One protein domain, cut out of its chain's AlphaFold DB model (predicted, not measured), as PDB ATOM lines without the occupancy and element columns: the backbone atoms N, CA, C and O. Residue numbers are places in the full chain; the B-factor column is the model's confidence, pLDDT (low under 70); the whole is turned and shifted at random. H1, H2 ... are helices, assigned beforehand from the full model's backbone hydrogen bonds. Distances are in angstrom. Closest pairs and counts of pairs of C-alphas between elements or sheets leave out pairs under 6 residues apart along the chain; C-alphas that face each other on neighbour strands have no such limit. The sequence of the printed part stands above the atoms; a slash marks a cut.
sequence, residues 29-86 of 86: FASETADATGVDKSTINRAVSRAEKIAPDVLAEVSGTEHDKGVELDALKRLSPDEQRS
ATOM      1  N   PHE A  29     -94.867  73.508   7.466       93.06
ATOM      2  CA  PHE A  29     -93.586  74.194   7.222       93.06
ATOM      3  C   PHE A  29     -92.456  73.743   8.162       93.06
ATOM      4  O   PHE A  29     -91.335  73.470   7.730       93.06
ATOM      5  N   ALA A  30     -92.749  73.632   9.462       94.19
ATOM      6  CA  ALA A  30     -91.763  73.212  10.452       94.19
ATOM      7  C   ALA A  30     -91.314  71.753  10.268       94.19
ATOM      8  O   ALA A  30     -90.195  71.424  10.642       94.19
ATOM      9  N   SER A  31     -92.173  70.895   9.711       93.62
ATOM     10  CA  SER A  31     -91.828  69.515   9.357       93.62
ATOM     11  C   SER A  31     -90.883  69.491   8.159       93.62
ATOM     12  O   SER A  31     -89.814  68.908   8.249       93.62
ATOM     13  N   GLU A  32     -91.221  70.206   7.085       95.69
ATOM     14  CA  GLU A  32     -90.395  70.258   5.865       95.69
ATOM     15  C   GLU A  32     -89.017  70.846   6.143       95.69
ATOM     16  O   GLU A  32     -87.998  70.343   5.678       95.69
ATOM     17  N   THR A  33     -88.985  71.910   6.947       95.75
ATOM     18  CA  THR A  33     -87.737  72.562   7.340       95.75
ATOM     19  C   THR A  33     -86.900  71.644   8.225       95.75
ATOM     20  O   THR A  33     -85.684  71.589   8.056       95.75
ATOM     21  N   ALA A  34     -87.524  70.910   9.150       96.19
ATOM     22  CA  ALA A  34     -86.827  69.936   9.985       96.19
ATOM     23  C   ALA A  34     -86.176  68.837   9.135       96.19
ATOM     24  O   ALA A  34     -84.981  68.580   9.279       96.19
ATOM     25  N   ASP A  35     -86.923  68.272   8.186       95.56
ATOM     26  CA  ASP A  35     -86.427  67.237   7.275       95.56
ATOM     27  C   ASP A  35     -85.281  67.754   6.389       95.56
ATOM     28  O   ASP A  35     -84.289  67.058   6.179       95.56
ATOM     29  N   ALA A  36     -85.380  68.996   5.906       96.94
ATOM     30  CA  ALA A  36     -84.363  69.607   5.050       96.94
ATOM     31  C   ALA A  36     -83.084  70.016   5.803       96.94
ATOM     32  O   ALA A  36     -81.994  69.977   5.234       96.94
ATOM     33  N   THR A  37     -83.207  70.444   7.063       95.06
ATOM     34  CA  THR A  37     -82.084  70.988   7.852       95.06
ATOM     35  C   THR A  37     -81.476  69.981   8.827       95.06
ATOM     36  O   THR A  37     -80.393  70.226   9.355       95.06
ATOM     37  N   GLY A  38     -82.161  68.865   9.092       95.94
ATOM     38  CA  GLY A  38     -81.793  67.905  10.135       95.94
ATOM     39  C   GLY A  38     -82.022  68.419  11.563       95.94
ATOM     40  O   GLY A  38     -81.597  67.781  12.525       95.94
ATOM     41  N   VAL A  39     -82.667  69.578  11.719       95.31
ATOM     42  CA  VAL A  39     -83.001  70.173  13.017       95.31
ATOM     43  C   VAL A  39     -84.364  69.666  13.475       95.31
ATOM     44  O   VAL A  39     -85.282  69.524  12.678       95.31
ATOM     45  N   ASP A  40     -84.539  69.436  14.776       96.19
ATOM     46  CA  ASP A  40     -85.825  68.986  15.308       96.19
ATOM     47  C   ASP A  40     -86.967  69.994  15.052       96.19
ATOM     48  O   ASP A  40     -86.819  71.210  15.227       96.19
ATOM     49  N   LYS A  41     -88.156  69.476  14.721       96.19
ATOM     50  CA  LYS A  41     -89.366  70.271  14.462       96.19
ATOM     51  C   LYS A  41     -89.718  71.216  15.618       96.19
ATOM     52  O   LYS A  41     -90.207  72.326  15.380       96.19
ATOM     53  N   SER A  42     -89.508  70.817  16.874       95.81
ATOM     54  CA  SER A  42     -89.790  71.678  18.030       95.81
ATOM     55  C   SER A  42     -88.845  72.878  18.097       95.81
ATOM     56  O   SER A  42     -89.272  73.970  18.475       95.81
ATOM     57  N   THR A  43     -87.595  72.713  17.663       95.50
ATOM     58  CA  THR A  43     -86.613  73.797  17.566       95.50
ATOM     59  C   THR A  43     -87.033  74.818  16.515       95.50
ATOM     60  O   THR A  43     -87.046  76.012  16.815       95.50
ATOM     61  N   ILE A  44     -87.480  74.366  15.337       96.25
ATOM     62  CA  ILE A  44     -88.000  75.260  14.288       96.25
ATOM     63  C   ILE A  44     -89.218  76.041  14.790       96.25
ATOM     64  O   ILE A  44     -89.254  77.265  14.686       96.25
ATOM     65  N   ASN A  45     -90.183  75.370  15.423       96.94
ATOM     66  CA  ASN A  45     -91.362  76.049  15.975       96.94
ATOM     67  C   ASN A  45     -91.004  77.078  17.061       96.94
ATOM     68  O   ASN A  45     -91.615  78.145  17.129       96.94
ATOM     69  N   ARG A  46     -90.004  76.797  17.910       96.31
ATOM     70  CA  ARG A  46     -89.513  77.770  18.901       96.31
ATOM     71  C   ARG A  46     -88.862  78.976  18.233       96.31
ATOM     72  O   ARG A  46     -89.105  80.092  18.684       96.31
ATOM     73  N   ALA A  47     -88.069  78.764  17.184       95.19
ATOM     74  CA  ALA A  47     -87.452  79.847  16.422       95.19
ATOM     75  C   ALA A  47     -88.517  80.752  15.783       95.19
ATOM     76  O   ALA A  47     -88.480  81.962  15.987       95.19
ATOM     77  N   VAL A  48     -89.523  80.160  15.127       96.19
ATOM     78  CA  VAL A  48     -90.667  80.892  14.554       96.19
ATOM     79  C   VAL A  48     -91.400  81.687  15.636       96.19
ATOM     80  O   VAL A  48     -91.550  82.897  15.514       96.19
ATOM     81  N   SER A  49     -91.753  81.053  16.759       96.50
ATOM     82  CA  SER A  49     -92.445  81.742  17.857       96.50
ATOM     83  C   SER A  49     -91.648  82.906  18.454       96.50
ATOM     84  O   SER A  49     -92.266  83.813  19.011       96.50
ATOM     85  N   ARG A  50     -90.311  82.858  18.443       96.25
ATOM     86  CA  ARG A  50     -89.463  83.964  18.919       96.25
ATOM     87  C   ARG A  50     -89.437  85.092  17.893       96.25
ATOM     88  O   ARG A  50     -89.659  86.233  18.273       96.25
ATOM     89  N   ALA A  51     -89.267  84.759  16.614       94.62
ATOM     90  CA  ALA A  51     -89.287  85.724  15.517       94.62
ATOM     91  C   ALA A  51     -90.626  86.479  15.400       94.62
ATOM     92  O   ALA A  51     -90.638  87.645  15.031       94.62
ATOM     93  N   GLU A  52     -91.747  85.835  15.736       95.44
ATOM     94  CA  GLU A  52     -93.076  86.463  15.698       95.44
ATOM     95  C   GLU A  52     -93.354  87.412  16.872       95.44
ATOM     96  O   GLU A  52     -94.155  88.335  16.740       95.44
ATOM     97  N   LYS A  53     -92.764  87.154  18.045       96.38
ATOM     98  CA  LYS A  53     -93.139  87.824  19.305       96.38
ATOM     99  C   LYS A  53     -92.123  88.844  19.797       96.38
ATOM    100  O   LYS A  53     -92.490  89.726  20.572       96.38
ATOM    101  N   ILE A  54     -90.862  88.687  19.410       96.00
ATOM    102  CA  ILE A  54     -89.799  89.619  19.771       96.00
ATOM    103  C   ILE A  54     -89.698  90.661  18.663       96.00
ATOM    104  O   ILE A  54     -89.741  90.326  17.479       96.00
ATOM    105  N   ALA A  55     -89.581  91.929  19.046       96.06
ATOM    106  CA  ALA A  55     -89.450  93.005  18.085       96.06
ATOM    107  C   ALA A  55     -88.166  92.847  17.228       96.06
ATOM    108  O   ALA A  55     -87.123  92.457  17.761       96.06
ATOM    109  N   PRO A  56     -88.207  93.138  15.910       95.31
ATOM    110  CA  PRO A  56     -87.066  92.913  15.016       95.31
ATOM    111  C   PRO A  56     -85.806  93.696  15.399       95.31
ATOM    112  O   PRO A  56     -84.698  93.203  15.205       95.31
ATOM    113  N   ASP A  57     -85.979  94.902  15.942       95.62
ATOM    114  CA  ASP A  57     -84.901  95.752  16.443       95.62
ATOM    115  C   ASP A  57     -84.196  95.118  17.650       95.62
ATOM    116  O   ASP A  57     -82.972  95.020  17.660       95.62
ATOM    117  N   VAL A  58     -84.969  94.571  18.590       95.75
ATOM    118  CA  VAL A  58     -84.444  93.864  19.769       95.75
ATOM    119  C   VAL A  58     -83.722  92.577  19.365       95.75
ATOM    120  O   VAL A  58     -82.645  92.276  19.871       95.75
ATOM    121  N   LEU A  59     -84.271  91.813  18.412       94.81
ATOM    122  CA  LEU A  59     -83.595  90.619  17.887       94.81
ATOM    123  C   LEU A  59     -82.253  90.951  17.229       94.81
ATOM    124  O   LEU A  59     -81.291  90.206  17.413       94.81
ATOM    125  N   ALA A  60     -82.185  92.044  16.468       95.50
ATOM    126  CA  ALA A  60     -80.952  92.478  15.822       95.50
ATOM    127  C   ALA A  60     -79.888  92.921  16.838       95.50
ATOM    128  O   ALA A  60     -78.709  92.653  16.626       95.50
ATOM    129  N   GLU A  61     -80.300  93.556  17.937       94.94
ATOM    130  CA  GLU A  61     -79.405  93.969  19.021       94.94
ATOM    131  C   GLU A  61     -78.855  92.775  19.813       94.94
ATOM    132  O   GLU A  61     -77.666  92.720  20.118       94.94
ATOM    133  N   VAL A  62     -79.709  91.796  20.117       94.62
ATOM    134  CA  VAL A  62     -79.323  90.624  20.911       94.62
ATOM    135  C   VAL A  62     -78.501  89.624  20.096       94.62
ATOM    136  O   VAL A  62     -77.681  88.902  20.670       94.62
ATOM    137  N   SER A  63     -78.679  89.566  18.774       94.56
ATOM    138  CA  SER A  63     -78.010  88.568  17.937       94.56
ATOM    139  C   SER A  63     -76.483  88.684  17.994       94.56
ATOM    140  O   SER A  63     -75.906  89.759  17.843       94.56
ATOM    141  N   GLY A  64     -75.807  87.555  18.220       94.44
ATOM    142  CA  GLY A  64     -74.347  87.501  18.353       94.44
ATOM    143  C   GLY A  64     -73.796  87.991  19.699       94.44
ATOM    144  O   GLY A  64     -72.581  87.949  19.902       94.44
ATOM    145  N   THR A  65     -74.656  88.413  20.630       95.50
ATOM    146  CA  THR A  65     -74.266  88.750  22.008       95.50
ATOM    147  C   THR A  65     -74.348  87.531  22.930       95.50
ATOM    148  O   THR A  65     -74.820  86.456  22.556       95.50
ATOM    149  N   GLU A  66     -73.938  87.687  24.190       95.12
ATOM    150  CA  GLU A  66     -74.103  86.638  25.202       95.12
ATOM    151  C   GLU A  66     -75.570  86.334  25.566       95.12
ATOM    152  O   GLU A  66     -75.842  85.285  26.167       95.12
ATOM    153  N   HIS A  67     -76.494  87.225  25.190       93.44
ATOM    154  CA  HIS A  67     -77.937  87.080  25.367       93.44
ATOM    155  C   HIS A  67     -78.615  86.377  24.179       93.44
ATOM    156  O   HIS A  67     -79.808  86.082  24.255       93.44
ATOM    157  N   ASP A  68     -77.870  86.016  23.124       95.25
ATOM    158  CA  ASP A  68     -78.353  85.204  21.995       95.25
ATOM    159  C   ASP A  68     -78.490  83.718  22.380       95.25
ATOM    160  O   ASP A  68     -77.883  82.801  21.821       95.25
ATOM    161  N   LYS A  69     -79.255  83.467  23.443       95.69
ATOM    162  CA  LYS A  69     -79.518  82.140  23.996       95.69
ATOM    163  C   LYS A  69     -81.011  81.905  23.992       95.69
ATOM    164  O   LYS A  69     -81.807  82.763  24.364       95.69
ATOM    165  N   GLY A  70     -81.405  80.681  23.656       93.81
ATOM    166  CA  GLY A  70     -82.819  80.335  23.545       93.81
ATOM    167  C   GLY A  70     -83.642  80.619  24.809       93.81
ATOM    168  O   GLY A  70     -84.807  80.977  24.681       93.81
ATOM    169  N   VAL A  71     -83.051  80.487  26.002       96.00
ATOM    170  CA  VAL A  71     -83.724  80.777  27.282       96.00
ATOM    171  C   VAL A  71     -83.992  82.269  27.482       96.00
ATOM    172  O   VAL A  71     -85.089  82.621  27.906       96.00
ATOM    173  N   GLU A  72     -83.043  83.124  27.102       96.19
ATOM    174  CA  GLU A  72     -83.165  84.583  27.189       96.19
ATOM    175  C   GLU A  72     -84.197  85.086  26.178       96.19
ATOM    176  O   GLU A  72     -85.130  85.802  26.531       96.19
ATOM    177  N   LEU A  73     -84.134  84.596  24.936       96.44
ATOM    178  CA  LEU A  73     -85.141  84.896  23.914       96.44
ATOM    179  C   LEU A  73     -86.541  84.401  24.329       96.44
ATOM    180  O   LEU A  73     -87.556  85.041  24.051       96.44
ATOM    181  N   ASP A  74     -86.628  83.267  25.031       96.50
ATOM    182  CA  ASP A  74     -87.894  82.782  25.582       96.50
ATOM    183  C   ASP A  74     -88.399  83.615  26.770       96.50
ATOM    184  O   ASP A  74     -89.605  83.597  27.037       96.50
ATOM    185  N   ALA A  75     -87.527  84.325  27.488       96.06
ATOM    186  CA  ALA A  75     -87.921  85.321  28.478       96.06
ATOM    187  C   ALA A  75     -88.410  86.602  27.786       96.06
ATOM    188  O   ALA A  75     -89.542  87.015  28.033       96.06
ATOM    189  N   LEU A  76     -87.636  87.137  26.835       95.50
ATOM    190  CA  LEU A  76     -87.964  88.344  26.065       95.50
ATOM    191  C   LEU A  76     -89.323  88.246  25.369       95.50
ATOM    192  O   LEU A  76     -90.143  89.153  25.477       95.50
ATOM    193  N   LYS A  77     -89.635  87.111  24.729       96.00
ATOM    194  CA  LYS A  77     -90.922  86.937  24.027       96.00
ATOM    195  C   LYS A  77     -92.162  86.989  24.934       96.00
ATOM    196  O   LYS A  77     -93.281  86.947  24.420       96.00
ATOM    197  N   ARG A  78     -91.992  86.926  26.263       96.31
ATOM    198  CA  ARG A  78     -93.087  87.025  27.245       96.31
ATOM    199  C   ARG A  78     -93.348  88.466  27.681       96.31
ATOM    200  O   ARG A  78     -94.398  88.710  28.267       96.31
ATOM    201  N   LEU A  79     -92.410  89.370  27.417       96.19
ATOM    202  CA  LEU A  79     -92.502  90.785  27.752       96.19
ATOM    203  C   LEU A  79     -93.288  91.543  26.681       96.19
ATOM    204  O   LEU A  79     -93.332  91.129  25.514       96.19
ATOM    205  N   SER A  80     -93.901  92.659  27.074       94.94
ATOM    206  CA  SER A  80     -94.504  93.589  26.116       94.94
ATOM    207  C   SER A  80     -93.431  94.229  25.220       94.94
ATOM    208  O   SER A  80     -92.263  94.279  25.602       94.94
ATOM    209  N   PRO A  81     -93.784  94.740  24.027       92.06
ATOM    210  CA  PRO A  81     -92.800  95.338  23.125       92.06
ATOM    211  C   PRO A  81     -91.994  96.496  23.735       92.06
ATOM    212  O   PRO A  81     -90.848  96.695  23.345       92.06
ATOM    213  N   ASP A  82     -92.569  97.266  24.661       93.56
ATOM    214  CA  ASP A  82     -91.856  98.347  25.352       93.56
ATOM    215  C   ASP A  82     -90.840  97.794  26.365       93.56
ATOM    216  O   ASP A  82     -89.705  98.255  26.414       93.56
ATOM    217  N   GLU A  83     -91.207  96.745  27.105       94.62
ATOM    218  CA  GLU A  83     -90.321  96.045  28.053       94.62
ATOM    219  C   GLU A  83     -89.222  95.224  27.362       94.62
ATOM    220  O   GLU A  83     -88.205  94.913  27.968       94.62
ATOM    221  N   GLN A  84     -89.395  94.848  26.094       93.75
ATOM    222  CA  GLN A  84     -88.324  94.206  25.320       93.75
ATOM    223  C   GLN A  84     -87.190  95.181  24.967       93.75
ATOM    224  O   GLN A  84     -86.097  94.730  24.643       93.75
ATOM    225  N   ARG A  85     -87.465  96.494  24.985       92.06
ATOM    226  CA  ARG A  85     -86.533  97.575  24.610       92.06
ATOM    227  C   ARG A  85     -85.935  98.311  25.810       92.06
ATOM    228  O   ARG A  85     -85.219  99.291  25.613       92.06
ATOM    229  N   SER A  86     -86.307  97.914  27.024       82.38
ATOM    230  CA  SER A  86     -85.842  98.525  28.274       82.38
ATOM    231  C   SER A  86     -84.529  97.920  28.737       82.38
ATOM    232  O   SER A  86     -83.661  98.705  29.171       82.38
TER     233      SER A  86
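Overview. This is residues 29 to 86 of the 86 residues of an uncharacterized protein of Rhodospirillaceae bacterium KN72 (UniProt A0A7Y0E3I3). A bar with something at each end: H2 is the bar, with H1 packed at a steep tilt on its first residues, while H3 and H4 lie near each other around its last part. A gap separates H1 from H3 and H4, and a tail after H4, residues 77 to 86, lies at the end far from H1. The printed part has 58 residues with four named helices, H1, H2, H3 and H4 in that order, and no named strand; the class is all helix. The whole is only just compact, close to loose, with a radius of gyration of the C-alphas of 12.4 A, and its elongated outline spans 38 by 21 by 17 A.

Along the chain. H1, residues 29 to 37, begins with C-alpha 29 at (-93.586, 74.194, 7.222) and measures 12.0 A. H2, residues 41 to 53, is the longest helix, at 18.6 A; its C-alpha 41 is at (-89.366, 70.271, 14.462). H3, residues 56 to 62, measures 10.0 A. H4, residues 70 to 76, measures 9.8 A and ends with C-alpha 76 at (-87.964, 88.344, 26.065).

Arrangement. H1 and H2 touch, H2 with residues 41 to 45 alone; the closest C-alphas are those of Ala 34 and Lys 41, 5.2 A apart. They run opposite ways at a steep tilt of 58 degrees. H2 and H4 are close but not clearly touching, the closest C-alphas being those of Arg 50 and Leu 73, 6.7 A apart, and they run the same way at a shallow tilt of 26 degrees. H3 and H4 are near each other. H1 is apart from H3 and from H4. In H1, H3 and H4 every O i to N i+4 pair is within hydrogen-bond range; in H2, 8 of 9 are.

Size, cuts and confidence. The C-alphas of Asp 35 and Ser 86, the two farthest apart, are 37.7 A apart. The printed part has no cut and no long link. Its mean pLDDT is 95.1, and no printed residue is under 70.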